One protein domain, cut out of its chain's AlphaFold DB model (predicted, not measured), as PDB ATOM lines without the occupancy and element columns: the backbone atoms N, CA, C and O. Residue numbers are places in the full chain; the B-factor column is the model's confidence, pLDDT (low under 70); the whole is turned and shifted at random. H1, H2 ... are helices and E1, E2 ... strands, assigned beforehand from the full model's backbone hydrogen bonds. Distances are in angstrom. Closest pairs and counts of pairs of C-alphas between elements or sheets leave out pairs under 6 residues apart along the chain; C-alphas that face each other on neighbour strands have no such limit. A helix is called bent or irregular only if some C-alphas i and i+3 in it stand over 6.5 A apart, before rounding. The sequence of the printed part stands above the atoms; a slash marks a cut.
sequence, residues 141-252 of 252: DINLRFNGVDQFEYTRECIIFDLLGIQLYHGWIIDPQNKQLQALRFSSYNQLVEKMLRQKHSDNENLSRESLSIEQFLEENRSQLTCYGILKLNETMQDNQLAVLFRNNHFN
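What this domain is: This is residues 141 to 252 of the 252 residues of the protein "Hypothetical protein" of Adineta ricciae (UniProt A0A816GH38). An elongated domain with a helical hairpin, H3 and H4, making one end, and at the other a small ribbon of two side-by-side strands, E1 and E2, with H1 to one side of it and H5 to the other. The short H2 lies between the two ends, near H3. The printed part has 112 residues with five named helices and two named strands, in the order H1, E1, H2, H3, H4, H5, E2; the sheet E1, E2 is parallel and the class is mostly helix. It is compact, with a radius of gyration of the C-alphas of 15.1 A, and spans 50 by 29 by 20 A.

How they stand to each other: E1, residues 168 to 170, and E2, residues 244 to 247, are parallel neighbours, with 28 degrees between their directions. N 169 and O 244 are within hydrogen-bond range at 2.8 A, as are N 246 and O 169 at 2.8 A. With H2, residues 182 to 186, H3, residues 189 to 199, H4, residues 205 to 220, and H5, residues 227 to 236, they form a strand-helix-strand unit, two parallel neighbour strands with helices between them in the chain. Residues 246 to 247 of E2 also pair, antiparallel, with residues 250 to 251. The closest C-alphas of E1 and H5 are those of His 170 and Gly 229, 7.7 A apart. H1, residues 156 to 164, touches no helix; its closest C-alpha pair with E1 is Phe 161 and Leu 168, 6.9 A. H3 and H4 form a helical hairpin: they touch, closest at the C-alphas of Met 196 and Ser 211, 4.5 A, at a steep tilt of 40 degrees, opposite ways. H2 and H3 are close but not clearly touching, closest at the C-alphas of Leu 184 and Leu 192, 7.3 A. H4 and H5 are apart. Every O i to N i+4 pair is within hydrogen-bond range in H3, H4 and H5; H1 has 2 of 5, with 5 of 6 O i to N i+3 pairs, and H2 has 0 of 1, with 0 of 2.

Where its parts are: E1 measures 7.2 A and E2 9.7 A. H4 is the longest helix at 22.3 A, from C-alpha 205 at (-3.402, 5.912, -36.274) to C-alpha 220 at (-19.200, -8.695, -30.524). H3 measures 15.4 A, H5 14.5 A, H1 14.3 A and H2 8.5 A. H1 begins with C-alpha 156 at (-2.471, -33.115, -38.790). H1 is irregular, but only just, with C-alphas 157 and 160 6.7 A apart; H2 is irregular, with C-alphas 183 and 186 7.0 A apart.

The domain as a whole: The two C-alphas farthest apart are those of Asp 203 and Asn 240, 51.9 A. The link from E1 to H2, 11 residues, is long, and residues 141 to 155 hold no named element. The printed part has no cut and ends at residue 252, the chain's last. The mean pLDDT of the printed part is 93.4, and no printed residue is under 70.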
ATOM      1  N   ASP A 141      -7.030 -29.006 -31.255       83.31
ATOM      2  CA  ASP A 141      -6.626 -27.642 -31.593       83.31
ATOM      3  C   ASP A 141      -6.935 -27.364 -33.066       83.31
ATOM      4  O   ASP A 141      -6.471 -28.073 -33.962       83.31
ATOM      5  N   ILE A 142      -7.755 -26.344 -33.312       90.19
ATOM      6  CA  ILE A 142      -8.103 -25.913 -34.662       90.19
ATOM      7  C   ILE A 142      -7.963 -24.403 -34.773       90.19
ATOM      8  O   ILE A 142      -8.337 -23.645 -33.878       90.19
ATOM      9  N   ASN A 143      -7.471 -23.955 -35.921       94.56
ATOM     10  CA  ASN A 143      -7.325 -22.540 -36.217       94.56
ATOM     11  C   ASN A 143      -8.129 -22.207 -37.473       94.56
ATOM     12  O   ASN A 143      -7.754 -22.575 -38.582       94.56
ATOM     13  N   LEU A 144      -9.267 -21.542 -37.302       95.75
ATOM     14  CA  LEU A 144     -10.157 -21.179 -38.407       95.75
ATOM     15  C   LEU A 144      -9.684 -19.930 -39.152       95.75
ATOM     16  O   LEU A 144      -8.916 -19.125 -38.618       95.75
ATOM     17  N   ARG A 145     -10.199 -19.740 -40.367       96.94
ATOM     18  CA  ARG A 145     -10.087 -18.502 -41.149       96.94
ATOM     19  C   ARG A 145     -11.464 -17.884 -41.340       96.94
ATOM     20  O   ARG A 145     -12.456 -18.577 -41.498       96.94
ATOM     21  N   PHE A 146     -11.542 -16.563 -41.385       97.38
ATOM     22  CA  PHE A 146     -12.828 -15.856 -41.374       97.38
ATOM     23  C   PHE A 146     -13.457 -15.654 -42.768       97.38
ATOM     24  O   PHE A 146     -14.367 -14.833 -42.911       97.38
ATOM     25  N   ASN A 147     -12.963 -16.331 -43.812       96.69
ATOM     26  CA  ASN A 147     -13.351 -16.113 -45.212       96.69
ATOM     27  C   ASN A 147     -14.343 -17.140 -45.782       96.69
ATOM     28  O   ASN A 147     -14.825 -16.924 -46.894       96.69
ATOM     29  N   GLY A 148     -14.653 -18.219 -45.068       97.38
ATOM     30  CA  GLY A 148     -15.600 -19.249 -45.505       97.38
ATOM     31  C   GLY A 148     -15.893 -20.239 -44.383       97.38
ATOM     32  O   GLY A 148     -15.128 -20.311 -43.435       97.38
ATOM     33  N   VAL A 149     -17.016 -20.952 -44.464       98.06
ATOM     34  CA  VAL A 149     -17.511 -21.797 -43.358       98.06
ATOM     35  C   VAL A 149     -16.742 -23.102 -43.184       98.06
ATOM     36  O   VAL A 149     -16.839 -23.729 -42.142       98.06
ATOM     37  N   ASP A 150     -15.985 -23.513 -44.192       96.50
ATOM     38  CA  ASP A 150     -15.147 -24.712 -44.244       96.50
ATOM     39  C   ASP A 150     -13.646 -24.371 -44.180       96.50
ATOM     40  O   ASP A 150     -12.798 -25.183 -44.546       96.50
ATOM     41  N   GLN A 151     -13.299 -23.147 -43.767       96.50
ATOM     42  CA  GLN A 151     -11.936 -22.636 -43.874       96.50
ATOM     43  C   GLN A 151     -11.183 -22.770 -42.551       96.50
ATOM     44  O   GLN A 151     -11.352 -21.981 -41.623       96.50
ATOM     45  N   PHE A 152     -10.262 -23.729 -42.508       95.12
ATOM     46  CA  PHE A 152      -9.350 -23.956 -41.390       95.12
ATOM     47  C   PHE A 152      -7.897 -23.966 -41.874       95.12
ATOM     48  O   PHE A 152      -7.605 -24.217 -43.045       95.12
ATOM     49  N   GLU A 153      -6.958 -23.665 -40.985       93.44
ATOM     50  CA  GLU A 153      -5.569 -24.049 -41.193       93.44
ATOM     51  C   GLU A 153      -5.473 -25.567 -41.120       93.44
ATOM     52  O   GLU A 153      -5.989 -26.184 -40.192       93.44
ATOM     53  N   TYR A 154      -4.832 -26.165 -42.123       85.75
ATOM     54  CA  TYR A 154      -4.665 -27.606 -42.150       85.75
ATOM     55  C   TYR A 154      -3.701 -28.025 -41.040       85.75
ATOM     56  O   TYR A 154      -2.513 -27.694 -41.084       85.75
ATOM     57  N   THR A 155      -4.221 -28.756 -40.061       85.25
ATOM     58  CA  THR A 155      -3.443 -29.409 -39.011       85.25
ATOM     59  C   THR A 155      -3.494 -30.921 -39.207       85.25
ATOM     60  O   THR A 155      -4.370 -31.441 -39.906       85.25
ATOM     61  N   ARG A 156      -2.533 -31.650 -38.632       82.69
ATOM     62  CA  ARG A 156      -2.471 -33.115 -38.790       82.69
ATOM     63  C   ARG A 156      -3.708 -33.781 -38.212       82.69
ATOM     64  O   ARG A 156      -4.210 -34.752 -38.754       82.69
ATOM     65  N   GLU A 157      -4.224 -33.216 -37.137       81.25
ATOM     66  CA  GLU A 157      -5.345 -33.728 -36.385       81.25
ATOM     67  C   GLU A 157      -6.667 -33.596 -37.167       81.25
ATOM     68  O   GLU A 157      -7.597 -34.364 -36.936       81.25
ATOM     69  N   CYS A 158      -6.745 -32.701 -38.161       86.44
ATOM     70  CA  CYS A 158      -7.923 -32.568 -39.025       86.44
ATOM     71  C   CYS A 158      -8.055 -33.684 -40.076       86.44
ATOM     72  O   CYS A 158      -9.125 -33.837 -40.666       86.44
ATOM     73  N   ILE A 159      -7.013 -34.493 -40.301       86.56
ATOM     74  CA  ILE A 159      -7.000 -35.518 -41.358       86.56
ATOM     75  C   ILE A 159      -8.099 -36.580 -41.190       86.56
ATOM     76  O   ILE A 159      -8.569 -37.169 -42.165       86.56
ATOM     77  N   ILE A 160      -8.549 -36.804 -39.953       89.94
ATOM     78  CA  ILE A 160      -9.606 -37.769 -39.657       89.94
ATOM     79  C   ILE A 160     -10.929 -37.388 -40.335       89.94
ATOM     80  O   ILE A 160     -11.671 -38.265 -40.772       89.94
ATOM     81  N   PHE A 161     -11.226 -36.090 -40.451       91.69
ATOM     82  CA  PHE A 161     -12.455 -35.606 -41.076       91.69
ATOM     83  C   PHE A 161     -12.472 -35.963 -42.563       91.69
ATOM     84  O   PHE A 161     -13.465 -36.501 -43.059       91.69
ATOM     85  N   ASP A 162     -11.334 -35.774 -43.230       88.56
ATOM     86  CA  ASP A 162     -11.128 -36.127 -44.632       88.56
ATOM     87  C   ASP A 162     -11.291 -37.634 -44.868       88.56
ATOM     88  O   ASP A 162     -12.060 -38.041 -45.741       88.56
ATOM     89  N   LEU A 163     -10.632 -38.471 -44.057       89.12
ATOM     90  CA  LEU A 163     -10.715 -39.934 -44.176       89.12
ATOM     91  C   LEU A 163     -12.134 -40.464 -43.956       89.12
ATOM     92  O   LEU A 163     -12.582 -41.380 -44.646       89.12
ATOM     93  N   LEU A 164     -12.863 -39.888 -42.998       91.31
ATOM     94  CA  LEU A 164     -14.227 -40.302 -42.675       91.31
ATOM     95  C   LEU A 164     -15.283 -39.698 -43.616       91.31
ATOM     96  O   LEU A 164     -16.467 -40.047 -43.509       91.31
ATOM     97  N   GLY A 165     -14.891 -38.792 -44.517       91.50
ATOM     98  CA  GLY A 165     -15.819 -38.032 -45.355       91.50
ATOM     99  C   GLY A 165     -16.811 -37.229 -44.508       91.50
ATOM    100  O   GLY A 165     -18.032 -37.293 -44.714       91.50
ATOM    101  N   ILE A 166     -16.311 -36.564 -43.472       95.38
ATOM    102  CA  ILE A 166     -17.081 -35.719 -42.561       95.38
ATOM    103  C   ILE A 166     -16.633 -34.282 -42.788       95.38
ATOM    104  O   ILE A 166     -15.477 -33.958 -42.563       95.38
ATOM    105  N   GLN A 167     -17.552 -33.408 -43.195       96.00
ATOM    106  CA  GLN A 167     -17.228 -31.988 -43.305       96.00
ATOM    107  C   GLN A 167     -17.148 -31.358 -41.915       96.00
ATOM    108  O   GLN A 167     -18.033 -31.581 -41.086       96.00
ATOM    109  N   LEU A 168     -16.109 -30.559 -41.690       96.44
ATOM    110  CA  LEU A 168     -15.976 -29.682 -40.534       96.44
ATOM    111  C   LEU A 168     -16.349 -28.257 -40.956       96.44
ATOM    112  O   LEU A 168     -15.810 -27.740 -41.935       96.44
ATOM    113  N   TYR A 169     -17.256 -27.629 -40.213       97.88
ATOM    114  CA  TYR A 169     -17.708 -26.266 -40.464       97.88
ATOM    115  C   TYR A 169     -17.557 -25.364 -39.234       97.88
ATOM    116  O   TYR A 169     -17.532 -25.831 -38.098       97.88
ATOM    117  N   HIS A 170     -17.524 -24.051 -39.453       98.12
ATOM    118  CA  HIS A 170     -17.700 -23.008 -38.443       98.12
ATOM    119  C   HIS A 170     -18.521 -21.846 -39.026       98.12
ATOM    120  O   HIS A 170     -18.654 -21.692 -40.238       98.12
ATOM    121  N   GLY A 171     -19.082 -21.000 -38.161       98.06
ATOM    122  CA  GLY A 171     -19.879 -19.837 -38.579       98.06
ATOM    123  C   GLY A 171     -19.271 -18.484 -38.195       98.06
ATOM    124  O   GLY A 171     -19.955 -17.453 -38.213       98.06
ATOM    125  N   TRP A 172     -17.993 -18.471 -37.818       97.94
ATOM    126  CA  TRP A 172     -17.277 -17.251 -37.448       97.94
ATOM    127  C   TRP A 172     -16.679 -16.572 -38.686       97.94
ATOM    128  O   TRP A 172     -15.505 -16.748 -38.995       97.94
ATOM    129  N   ILE A 173     -17.510 -15.836 -39.427       98.00
ATOM    130  CA  ILE A 173     -17.167 -15.287 -40.744       98.00
ATOM    131  C   ILE A 173     -17.229 -13.763 -40.703       98.00
ATOM    132  O   ILE A 173     -18.202 -13.189 -40.219       98.00
ATOM    133  N   ILE A 174     -16.208 -13.097 -41.240       97.06
ATOM    134  CA  ILE A 174     -16.240 -11.643 -41.405       97.06
ATOM    135  C   ILE A 174     -17.165 -11.314 -42.580       97.06
ATOM    136  O   ILE A 174     -16.924 -11.740 -43.713       97.06
ATOM    137  N   ASP A 175     -18.209 -10.532 -42.309       95.56
ATOM    138  CA  ASP A 175     -19.122 -10.039 -43.337       95.56
ATOM    139  C   ASP A 175     -18.356  -9.154 -44.346       95.56
ATOM    140  O   ASP A 175     -17.734  -8.167 -43.940       95.56
ATOM    141  N   PRO A 176     -18.397  -9.451 -45.662       93.25
ATOM    142  CA  PRO A 176     -17.793  -8.612 -46.694       93.25
ATOM    143  C   PRO A 176     -18.289  -7.159 -46.713       93.25
ATOM    144  O   PRO A 176     -17.598  -6.302 -47.264       93.25
ATOM    145  N   GLN A 177     -19.460  -6.867 -46.137       93.06
ATOM    146  CA  GLN A 177     -19.964  -5.503 -45.965       93.06
ATOM    147  C   GLN A 177     -19.135  -4.698 -44.954       93.06
ATOM    148  O   GLN A 177     -19.064  -3.470 -45.056       93.06
ATOM    149  N   ASN A 178     -18.449  -5.366 -44.020       92.12
ATOM    150  CA  ASN A 178     -17.494  -4.727 -43.126       92.12
ATOM    151  C   ASN A 178     -16.191  -4.414 -43.880       92.12
ATOM    152  O   ASN A 178     -15.219  -5.169 -43.855       92.12
ATOM    153  N   LYS A 179     -16.166  -3.254 -44.543       90.62
ATOM    154  CA  LYS A 179     -15.022  -2.788 -45.346       90.62
ATOM    155  C   LYS A 179     -13.721  -2.660 -44.548       90.62
ATOM    156  O   LYS A 179     -12.653  -2.791 -45.137       90.62
ATOM    157  N   GLN A 180     -13.797  -2.410 -43.239       88.50
ATOM    158  CA  GLN A 180     -12.611  -2.283 -42.383       88.50
ATOM    159  C   GLN A 180     -11.925  -3.635 -42.166       88.50
ATOM    160  O   GLN A 180     -10.701  -3.708 -42.166       88.50
ATOM    161  N   LEU A 181     -12.706  -4.711 -42.026       91.94
ATOM    162  CA  LEU A 181     -12.191  -6.056 -41.750       91.94
ATOM    163  C   LEU A 181     -12.101  -6.944 -42.994       91.94
ATOM    164  O   LEU A 181     -11.530  -8.032 -42.936       91.94
ATOM    165  N   GLN A 182     -12.623  -6.495 -44.136       90.38
ATOM    166  CA  GLN A 182     -12.692  -7.288 -45.361       90.38
ATOM    167  C   GLN A 182     -11.331  -7.856 -45.788       90.38
ATOM    168  O   GLN A 182     -11.255  -9.011 -46.205       90.38
ATOM    169  N   ALA A 183     -10.253  -7.076 -45.677       89.06
ATOM    170  CA  ALA A 183      -8.906  -7.526 -46.034       89.06
ATOM    171  C   ALA A 183      -8.354  -8.592 -45.067       89.06
ATOM    172  O   ALA A 183      -7.521  -9.409 -45.453       89.06
ATOM    173  N   LEU A 184      -8.847  -8.610 -43.827       91.06
ATOM    174  CA  LEU A 184      -8.396  -9.491 -42.751       91.06
ATOM    175  C   LEU A 184      -9.083 -10.854 -42.755       91.06
ATOM    176  O   LEU A 184      -8.638 -11.760 -42.060       91.06
ATOM    177  N   ARG A 185     -10.140 -11.033 -43.556       92.00
ATOM    178  CA  ARG A 185     -10.915 -12.282 -43.572       92.00
ATOM    179  C   ARG A 185     -10.083 -13.522 -43.906       92.00
ATOM    180  O   ARG A 185     -10.448 -14.623 -43.520       92.00
ATOM    181  N   PHE A 186      -8.982 -13.348 -44.636       94.19
ATOM    182  CA  PHE A 186      -8.081 -14.436 -45.020       94.19
ATOM    183  C   PHE A 186      -7.085 -14.818 -43.920       94.19
ATOM    184  O   PHE A 186      -6.462 -15.877 -44.007       94.19
ATOM    185  N   SER A 187      -6.923 -13.978 -42.895       95.31
ATOM    186  CA  SER A 187      -6.132 -14.315 -41.716       95.31
ATOM    187  C   SER A 187      -6.826 -15.416 -40.922       95.31
ATOM    188  O   SER A 187      -8.054 -15.466 -40.846       95.31
ATOM    189  N   SER A 188      -6.033 -16.298 -40.325       96.94
ATOM    190  CA  SER A 188      -6.544 -17.203 -39.303       96.94
ATOM    191  C   SER A 188      -6.757 -16.477 -37.976       96.94
ATOM    192  O   SER A 188      -6.280 -15.350 -37.804       96.94
ATOM    193  N   TYR A 189      -7.464 -17.099 -37.029       96.25
ATOM    194  CA  TYR A 189      -7.675 -16.522 -35.698       96.25
ATOM    195  C   TYR A 189      -6.346 -16.132 -35.034       96.25
ATOM    196  O   TYR A 189      -6.185 -14.980 -34.629       96.25
ATOM    197  N   ASN A 190      -5.358 -17.033 -35.027       95.81
ATOM    198  CA  ASN A 190      -4.044 -16.750 -34.436       95.81
ATOM    199  C   ASN A 190      -3.347 -15.564 -35.124       95.81
ATOM    200  O   ASN A 190      -2.886 -14.638 -34.457       95.81
ATOM    201  N   GLN A 191      -3.343 -15.531 -36.460       95.94
ATOM    202  CA  GLN A 191      -2.764 -14.420 -37.225       95.94
ATOM    203  C   GLN A 191      -3.462 -13.086 -36.922       95.94
ATOM    204  O   GLN A 191      -2.802 -12.048 -36.822       95.94
ATOM    205  N   LEU A 192      -4.789 -13.110 -36.774       94.88
ATOM    206  CA  LEU A 192      -5.600 -11.931 -36.497       94.88
ATOM    207  C   LEU A 192      -5.328 -11.379 -35.090       94.88
ATOM    208  O   LEU A 192      -5.119 -10.175 -34.938       94.88
ATOM    209  N   VAL A 193      -5.260 -12.252 -34.081       94.75
ATOM    210  CA  VAL A 193      -4.935 -11.879 -32.695       94.75
ATOM    211  C   VAL A 193      -3.522 -11.318 -32.597       94.75
ATOM    212  O   VAL A 193      -3.327 -10.243 -32.030       94.75
ATOM    213  N   GLU A 194      -2.530 -11.978 -33.194       94.06
ATOM    214  CA  GLU A 194      -1.165 -11.454 -33.200       94.06
ATOM    215  C   GLU A 194      -1.071 -10.086 -33.889       94.06
ATOM    216  O   GLU A 194      -0.352  -9.198 -33.426       94.06
ATOM    217  N   LYS A 195      -1.780  -9.906 -35.013       92.69
ATOM    218  CA  LYS A 195      -1.829  -8.625 -35.726       92.69
ATOM    219  C   LYS A 195      -2.424  -7.532 -34.834       92.69
ATOM    220  O   LYS A 195      -1.810  -6.473 -34.703       92.69
ATOM    221  N   MET A 196      -3.542  -7.820 -34.172       93.50
ATOM    222  CA  MET A 196      -4.191  -6.910 -33.226       93.50
ATOM    223  C   MET A 196      -3.245  -6.502 -32.091       93.50
ATOM    224  O   MET A 196      -3.075  -5.304 -31.861       93.50
ATOM    225  N   LEU A 197      -2.547  -7.457 -31.465       91.38
ATOM    226  CA  LEU A 197      -1.587  -7.191 -30.386       91.38
ATOM    227  C   LEU A 197      -0.398  -6.334 -30.846       91.38
ATOM    228  O   LEU A 197      -0.048  -5.363 -30.176       91.38
ATOM    229  N   ARG A 198       0.196  -6.645 -32.008       90.50
ATOM    230  CA  ARG A 198       1.317  -5.868 -32.574       90.50
ATOM    231  C   ARG A 198       0.932  -4.417 -32.868       90.50
ATOM    232  O   ARG A 198       1.753  -3.518 -32.714       90.50
ATOM    233  N   GLN A 199      -0.301  -4.189 -33.311       90.25
ATOM    234  CA  GLN A 199      -0.772  -2.876 -33.748       90.25
ATOM    235  C   GLN A 199      -1.369  -2.025 -32.620       90.25
ATOM    236  O   GLN A 199      -1.440  -0.805 -32.766       90.25
ATOM    237  N   LYS A 200      -1.751  -2.630 -31.485       82.81
ATOM    238  CA  LYS A 200      -2.418  -1.943 -30.363       82.81
ATOM    239  C   LYS A 200      -1.597  -0.791 -29.773       82.81
ATOM    240  O   LYS A 200      -2.162   0.182 -29.286       82.81
ATOM    241  N   HIS A 201      -0.270  -0.888 -29.854       80.94
ATOM    242  CA  HIS A 201       0.679   0.115 -29.360       80.94
ATOM    243  C   HIS A 201       1.410   0.867 -30.483       80.94
ATOM    244  O   HIS A 201       2.468   1.443 -30.247       80.94
ATOM    245  N   SER A 202       0.893   0.833 -31.715       84.75
ATOM    246  CA  SER A 202       1.506   1.548 -32.834       84.75
ATOM    247  C   SER A 202       1.179   3.042 -32.793       84.75
ATOM    248  O   SER A 202       0.018   3.413 -32.636       84.75
ATOM    249  N   ASP A 203       2.179   3.890 -33.051       85.12
ATOM    250  CA  ASP A 203       1.992   5.340 -33.242       85.12
ATOM    251  C   ASP A 203       1.245   5.681 -34.549       85.12
ATOM    252  O   ASP A 203       0.855   6.823 -34.785       85.12
ATOM    253  N   ASN A 204       1.039   4.695 -35.430       90.94
ATOM    254  CA  ASN A 204       0.282   4.873 -36.661       90.94
ATOM    255  C   ASN A 204      -1.224   4.750 -36.389       90.94
ATOM    256  O   ASN A 204      -1.735   3.651 -36.151       90.94
ATOM    257  N   GLU A 205      -1.953   5.864 -36.510       88.69
ATOM    258  CA  GLU A 205      -3.402   5.912 -36.274       88.69
ATOM    259  C   GLU A 205      -4.196   4.877 -37.083       88.69
ATOM    260  O   GLU A 205      -5.182   4.338 -36.587       88.69
ATOM    261  N   ASN A 206      -3.792   4.584 -38.323       88.50
ATOM    262  CA  ASN A 206      -4.517   3.627 -39.160       88.50
ATOM    263  C   ASN A 206      -4.359   2.197 -38.636       88.50
ATOM    264  O   ASN A 206      -5.331   1.447 -38.623       88.50
ATOM    265  N   LEU A 207      -3.161   1.840 -38.163       88.56
ATOM    266  CA  LEU A 207      -2.907   0.534 -37.549       88.56
ATOM    267  C   LEU A 207      -3.625   0.414 -36.201       88.56
ATOM    268  O   LEU A 207      -4.203  -0.628 -35.902       88.56
ATOM    269  N   SER A 208      -3.652   1.495 -35.418       89.00
ATOM    270  CA  SER A 208      -4.404   1.545 -34.162       89.00
ATOM    271  C   SER A 208      -5.914   1.370 -34.395       89.00
ATOM    272  O   SER A 208      -6.549   0.555 -33.729       89.00
ATOM    273  N   ARG A 209      -6.489   2.050 -35.400       89.69
ATOM    274  CA  ARG A 209      -7.898   1.870 -35.797       89.69
ATOM    275  C   ARG A 209      -8.193   0.446 -36.272       89.69
ATOM    276  O   ARG A 209      -9.206  -0.109 -35.865       89.69
ATOM    277  N   GLU A 210      -7.321  -0.153 -37.089       91.50
ATOM    278  CA  GLU A 210      -7.472  -1.550 -37.534       91.50
ATOM    279  C   GLU A 210      -7.493  -2.516 -36.336       91.50
ATOM    280  O   GLU A 210      -8.389  -3.354 -36.243       91.50
ATOM    281  N   SER A 211      -6.571  -2.350 -35.379       92.69
ATOM    282  CA  SER A 211      -6.514  -3.139 -34.138       92.69
ATOM    283  C   SER A 211      -7.804  -3.029 -33.313       92.69
ATOM    284  O   SER A 211      -8.348  -4.048 -32.888       92.69
ATOM    285  N   LEU A 212      -8.346  -1.814 -33.160       92.62
ATOM    286  CA  LEU A 212      -9.616  -1.581 -32.465       92.62
ATOM    287  C   LEU A 212     -10.802  -2.243 -33.178       92.62
ATOM    288  O   LEU A 212     -11.640  -2.854 -32.518       92.62
ATOM    289  N   SER A 213     -10.867  -2.176 -34.513       93.81
ATOM    290  CA  SER A 213     -11.910  -2.857 -35.293       93.81
ATOM    291  C   SER A 213     -11.835  -4.382 -35.138       93.81
ATOM    292  O   SER A 213     -12.874  -5.040 -35.071       93.81
ATOM    293  N   ILE A 214     -10.625  -4.956 -35.067       95.12
ATOM    294  CA  ILE A 214     -10.435  -6.389 -34.796       95.12
ATOM    295  C   ILE A 214     -10.935  -6.735 -33.391       95.12
ATOM    296  O   ILE A 214     -11.707  -7.679 -33.234       95.12
ATOM    297  N   GLU A 215     -10.507  -5.975 -32.378       95.06
ATOM    298  CA  GLU A 215     -10.905  -6.184 -30.982       95.06
ATOM    299  C   GLU A 215     -12.431  -6.120 -30.834       95.06
ATOM    300  O   GLU A 215     -13.027  -7.034 -30.270       95.06
ATOM    301  N   GLN A 216     -13.074  -5.117 -31.440       95.62
ATOM    302  CA  GLN A 216     -14.529  -4.982 -31.459       95.62
ATOM    303  C   GLN A 216     -15.220  -6.175 -32.135       95.62
ATOM    304  O   GLN A 216     -16.188  -6.706 -31.600       95.62
ATOM    305  N   PHE A 217     -14.726  -6.640 -33.286       96.06
ATOM    306  CA  PHE A 217     -15.321  -7.795 -33.960       96.06
ATOM    307  C   PHE A 217     -15.240  -9.069 -33.118       96.06
ATOM    308  O   PHE A 217     -16.227  -9.805 -33.028       96.06
ATOM    309  N   LEU A 218     -14.084  -9.334 -32.503       95.62
ATOM    310  CA  LEU A 218     -13.906 -10.497 -31.632       95.62
ATOM    311  C   LEU A 218     -14.806 -10.401 -30.393       95.62
ATOM    312  O   LEU A 218     -15.384 -11.407 -29.992       95.62
ATOM    313  N   GLU A 219     -14.964  -9.200 -29.835       95.62
ATOM    314  CA  GLU A 219     -15.827  -8.893 -28.692       95.62
ATOM    315  C   GLU A 219     -17.313  -9.132 -28.990       95.62
ATOM    316  O   GLU A 219     -18.005  -9.836 -28.250       95.62
ATOM    317  N   GLU A 220     -17.804  -8.577 -30.097       95.69
ATOM    318  CA  GLU A 220     -19.200  -8.695 -30.524       95.69
ATOM    319  C   GLU A 220     -19.556 -10.134 -30.918       95.69
ATOM    320  O   GLU A 220     -20.699 -10.563 -30.762       95.69
ATOM    321  N   ASN A 221     -18.571 -10.910 -31.385       95.62
ATOM    322  CA  ASN A 221     -18.767 -12.261 -31.911       95.62
ATOM    323  C   ASN A 221     -18.079 -13.342 -31.063       95.62
ATOM    324  O   ASN A 221     -17.719 -14.401 -31.577       95.62
ATOM    325  N   ARG A 222     -17.968 -13.127 -29.746       95.00
ATOM    326  CA  ARG A 222     -17.383 -14.084 -28.781       95.00
ATOM    327  C   ARG A 222     -17.993 -15.484 -28.811       95.00
ATOM    328  O   ARG A 222     -17.332 -16.444 -28.438       95.00
ATOM    329  N   SER A 223     -19.243 -15.615 -29.268       95.25
ATOM    330  CA  SER A 223     -19.904 -16.920 -29.432       95.25
ATOM    331  C   SER A 223     -19.408 -17.729 -30.641       95.25
ATOM    332  O   SER A 223     -19.929 -18.817 -30.895       95.25
ATOM    333  N   GLN A 224     -18.434 -17.193 -31.390       97.56
ATOM    334  CA  GLN A 224     -17.830 -17.783 -32.589       97.56
ATOM    335  C   GLN A 224     -18.852 -18.090 -33.694       97.56
ATOM    336  O   GLN A 224     -18.721 -19.043 -34.461       97.56
ATOM    337  N   LEU A 225     -19.908 -17.282 -33.762       97.62
ATOM    338  CA  LEU A 225     -20.968 -17.395 -34.750       97.62
ATOM    339  C   LEU A 225     -21.468 -15.999 -35.102       97.62
ATOM    340  O   LEU A 225     -21.794 -15.212 -34.217       97.62
ATOM    341  N   THR A 226     -21.533 -15.715 -36.397       97.56
ATOM    342  CA  THR A 226     -21.977 -14.430 -36.953       97.56
ATOM    343  C   THR A 226     -23.274 -14.622 -37.735       97.56
ATOM    344  O   THR A 226     -23.510 -15.706 -38.274       97.56
ATOM    345  N   CYS A 227     -24.097 -13.576 -37.869       96.62
ATOM    346  CA  CYS A 227     -25.300 -13.636 -38.713       96.62
ATOM    347  C   CYS A 227     -24.952 -14.011 -40.163       96.62
ATOM    348  O   CYS A 227     -25.592 -14.878 -40.754       96.62
ATOM    349  N   TYR A 228     -23.896 -13.406 -40.711       97.50
ATOM    350  CA  TYR A 228     -23.411 -13.716 -42.055       97.50
ATOM    351  C   TYR A 228     -22.920 -15.168 -42.179       97.50
ATOM    352  O   TYR A 228     -23.209 -15.843 -43.165       97.50
ATOM    353  N   GLY A 229     -22.232 -15.690 -41.161       98.12
ATOM    354  CA  GLY A 229     -21.800 -17.085 -41.118       98.12
ATOM    355  C   GLY A 229     -22.957 -18.082 -41.077       98.12
ATOM    356  O   GLY A 229     -22.876 -19.103 -41.747       98.12
ATOM    357  N   ILE A 230     -24.056 -17.777 -40.377       97.81
ATOM    358  CA  ILE A 230     -25.277 -18.607 -40.404       97.81
ATOM    359  C   ILE A 230     -25.851 -18.677 -41.823       97.81
ATOM    360  O   ILE A 230     -26.160 -19.766 -42.303       97.81
ATOM    361  N   LEU A 231     -25.952 -17.533 -42.512       98.06
ATOM    362  CA  LEU A 231     -26.412 -17.499 -43.904       98.06
ATOM    363  C   LEU A 231     -25.507 -18.351 -44.800       98.06
ATOM    364  O   LEU A 231     -25.999 -19.151 -45.589       98.06
ATOM    365  N   LYS A 232     -24.185 -18.250 -44.624       98.12
ATOM    366  CA  LYS A 232     -23.228 -19.047 -45.399       98.12
ATOM    367  C   LYS A 232     -23.276 -20.537 -45.098       98.12
ATOM    368  O   LYS A 232     -23.137 -21.324 -46.030       98.12
ATOM    369  N   LEU A 233     -23.506 -20.932 -43.848       98.12
ATOM    370  CA  LEU A 233     -23.728 -22.335 -43.493       98.12
ATOM    371  C   LEU A 233     -24.960 -22.873 -44.225       98.12
ATOM    372  O   LEU A 233     -24.870 -23.908 -44.874       98.12
ATOM    373  N   ASN A 234     -26.064 -22.121 -44.200       97.12
ATOM    374  CA  ASN A 234     -27.307 -22.493 -44.874       97.12
ATOM    375  C   ASN A 234     -27.174 -22.572 -46.407       97.12
ATOM    376  O   ASN A 234     -27.848 -23.371 -47.039       97.12
ATOM    377  N   GLU A 235     -26.315 -21.752 -47.014       97.19
ATOM    378  CA  GLU A 235     -26.026 -21.808 -48.456       97.19
ATOM    379  C   GLU A 235     -25.081 -22.959 -48.846       97.19
ATOM    380  O   GLU A 235     -25.117 -23.420 -49.985       97.19
ATOM    381  N   THR A 236     -24.197 -23.378 -47.936       97.38
ATOM    382  CA  THR A 236     -23.110 -24.329 -48.236       97.38
ATOM    383  C   THR A 236     -23.490 -25.770 -47.910       97.38
ATOM    384  O   THR A 236     -23.096 -26.687 -48.631       97.38
ATOM    385  N   MET A 237     -24.215 -25.984 -46.811       96.88
ATOM    386  CA  MET A 237     -24.619 -27.317 -46.377       96.88
ATOM    387  C   MET A 237     -25.714 -27.875 -47.285       96.88
ATOM    388  O   MET A 237     -26.637 -27.167 -47.678       96.88
ATOM    389  N   GLN A 238     -25.618 -29.165 -47.595       95.50
ATOM    390  CA  GLN A 238     -26.646 -29.868 -48.356       95.50
ATOM    391  C   GLN A 238     -27.760 -30.359 -47.429       95.50
ATOM    392  O   GLN A 238     -27.515 -30.719 -46.274       95.50
ATOM    393  N   ASP A 239     -28.980 -30.449 -47.959       93.69
ATOM    394  CA  ASP A 239     -30.104 -31.042 -47.238       93.69
ATOM    395  C   ASP A 239     -29.753 -32.458 -46.758       93.69
ATOM    396  O   ASP A 239     -29.246 -33.290 -47.512       93.69
ATOM    397  N   ASN A 240     -30.052 -32.742 -45.488       91.69
ATOM    398  CA  ASN A 240     -29.763 -34.014 -44.808       91.69
ATOM    399  C   ASN A 240     -28.269 -34.376 -44.675       91.69
ATOM    400  O   ASN A 240     -27.941 -35.506 -44.299       91.69
ATOM    401  N   GLN A 241     -27.350 -33.446 -44.939       95.44
ATOM    402  CA  GLN A 241     -25.927 -33.668 -44.705       95.44
ATOM    403  C   GLN A 241     -25.608 -33.670 -43.206       95.44
ATOM    404  O   GLN A 241     -25.884 -32.711 -42.488       95.44
ATOM    405  N   LEU A 242     -24.945 -34.732 -42.745       97.06
ATOM    406  CA  LEU A 242     -24.322 -34.775 -41.421       97.06
ATOM    407  C   LEU A 242     -22.885 -34.251 -41.504       97.06
ATOM    408  O   LEU A 242     -22.087 -34.760 -42.301       97.06
ATOM    409  N   ALA A 243     -22.574 -33.270 -40.663       97.62
ATOM    410  CA  ALA A 243     -21.294 -32.575 -40.570       97.62
ATOM    411  C   ALA A 243     -21.012 -32.198 -39.108       97.62
ATOM    412  O   ALA A 243     -21.929 -32.221 -38.290       97.62
ATOM    413  N   VAL A 244     -19.760 -31.855 -38.800       97.38
ATOM    414  CA  VAL A 244     -19.358 -31.354 -37.480       97.38
ATOM    415  C   VAL A 244     -19.327 -29.834 -37.502       97.38
ATOM    416  O   VAL A 244     -18.773 -29.239 -38.428       97.38
ATOM    417  N   LEU A 245     -19.887 -29.198 -36.475       97.62
ATOM    418  CA  LEU A 245     -19.850 -27.746 -36.307       97.62
ATOM    419  C   LEU A 245     -18.941 -27.362 -35.138       97.62
ATOM    420  O   LEU A 245     -19.244 -27.650 -33.979       97.62
ATOM    421  N   PHE A 246     -17.875 -26.622 -35.434       96.62
ATOM    422  CA  PHE A 246     -17.082 -25.945 -34.419       96.62
ATOM    423  C   PHE A 246     -17.691 -24.588 -34.068       96.62
ATOM    424  O   PHE A 246     -17.826 -23.694 -34.912       96.62
ATOM    425  N   ARG A 247     -18.043 -24.426 -32.794       96.38
ATOM    426  CA  ARG A 247     -18.550 -23.174 -32.241       96.38
ATOM    427  C   ARG A 247     -18.289 -23.117 -30.745       96.38
ATOM    428  O   ARG A 247     -18.583 -24.062 -30.026       96.38
ATOM    429  N   ASN A 248     -17.845 -21.960 -30.270       93.94
ATOM    430  CA  ASN A 248     -17.610 -21.681 -28.856       93.94
ATOM    431  C   ASN A 248     -16.660 -22.706 -28.207       93.94
ATOM    432  O   ASN A 248     -16.952 -23.239 -27.138       93.94
ATOM    433  N   ASN A 249     -15.536 -22.986 -28.880       91.00
ATOM    434  CA  ASN A 249     -14.527 -23.973 -28.468       91.00
ATOM    435  C   ASN A 249     -15.089 -25.390 -28.270       91.00
ATOM    436  O   ASN A 249     -14.609 -26.148 -27.427       91.00
ATOM    437  N   HIS A 250     -16.131 -25.738 -29.022       92.69
ATOM    438  CA  HIS A 250     -16.845 -26.999 -28.885       92.69
ATOM    439  C   HIS A 250     -17.230 -27.557 -30.260       92.69
ATOM    440  O   HIS A 250     -17.548 -26.797 -31.179       92.69
ATOM    441  N   PHE A 251     -17.170 -28.881 -30.394       94.00
ATOM    442  CA  PHE A 251     -17.526 -29.621 -31.602       94.00
ATOM    443  C   PHE A 251     -18.903 -30.261 -31.413       94.00
ATOM    444  O   PHE A 251     -19.102 -31.042 -30.481       94.00
ATOM    445  N   ASN A 252     -19.835 -29.919 -32.301       92.38
ATOM    446  CA  ASN A 252     -21.230 -30.363 -32.279       92.38
ATOM    447  C   ASN A 252     -21.521 -31.307 -33.438       92.38
ATOM    448  O   ASN A 252     -20.986 -31.040 -34.541       92.38
TER     449      ASN A 252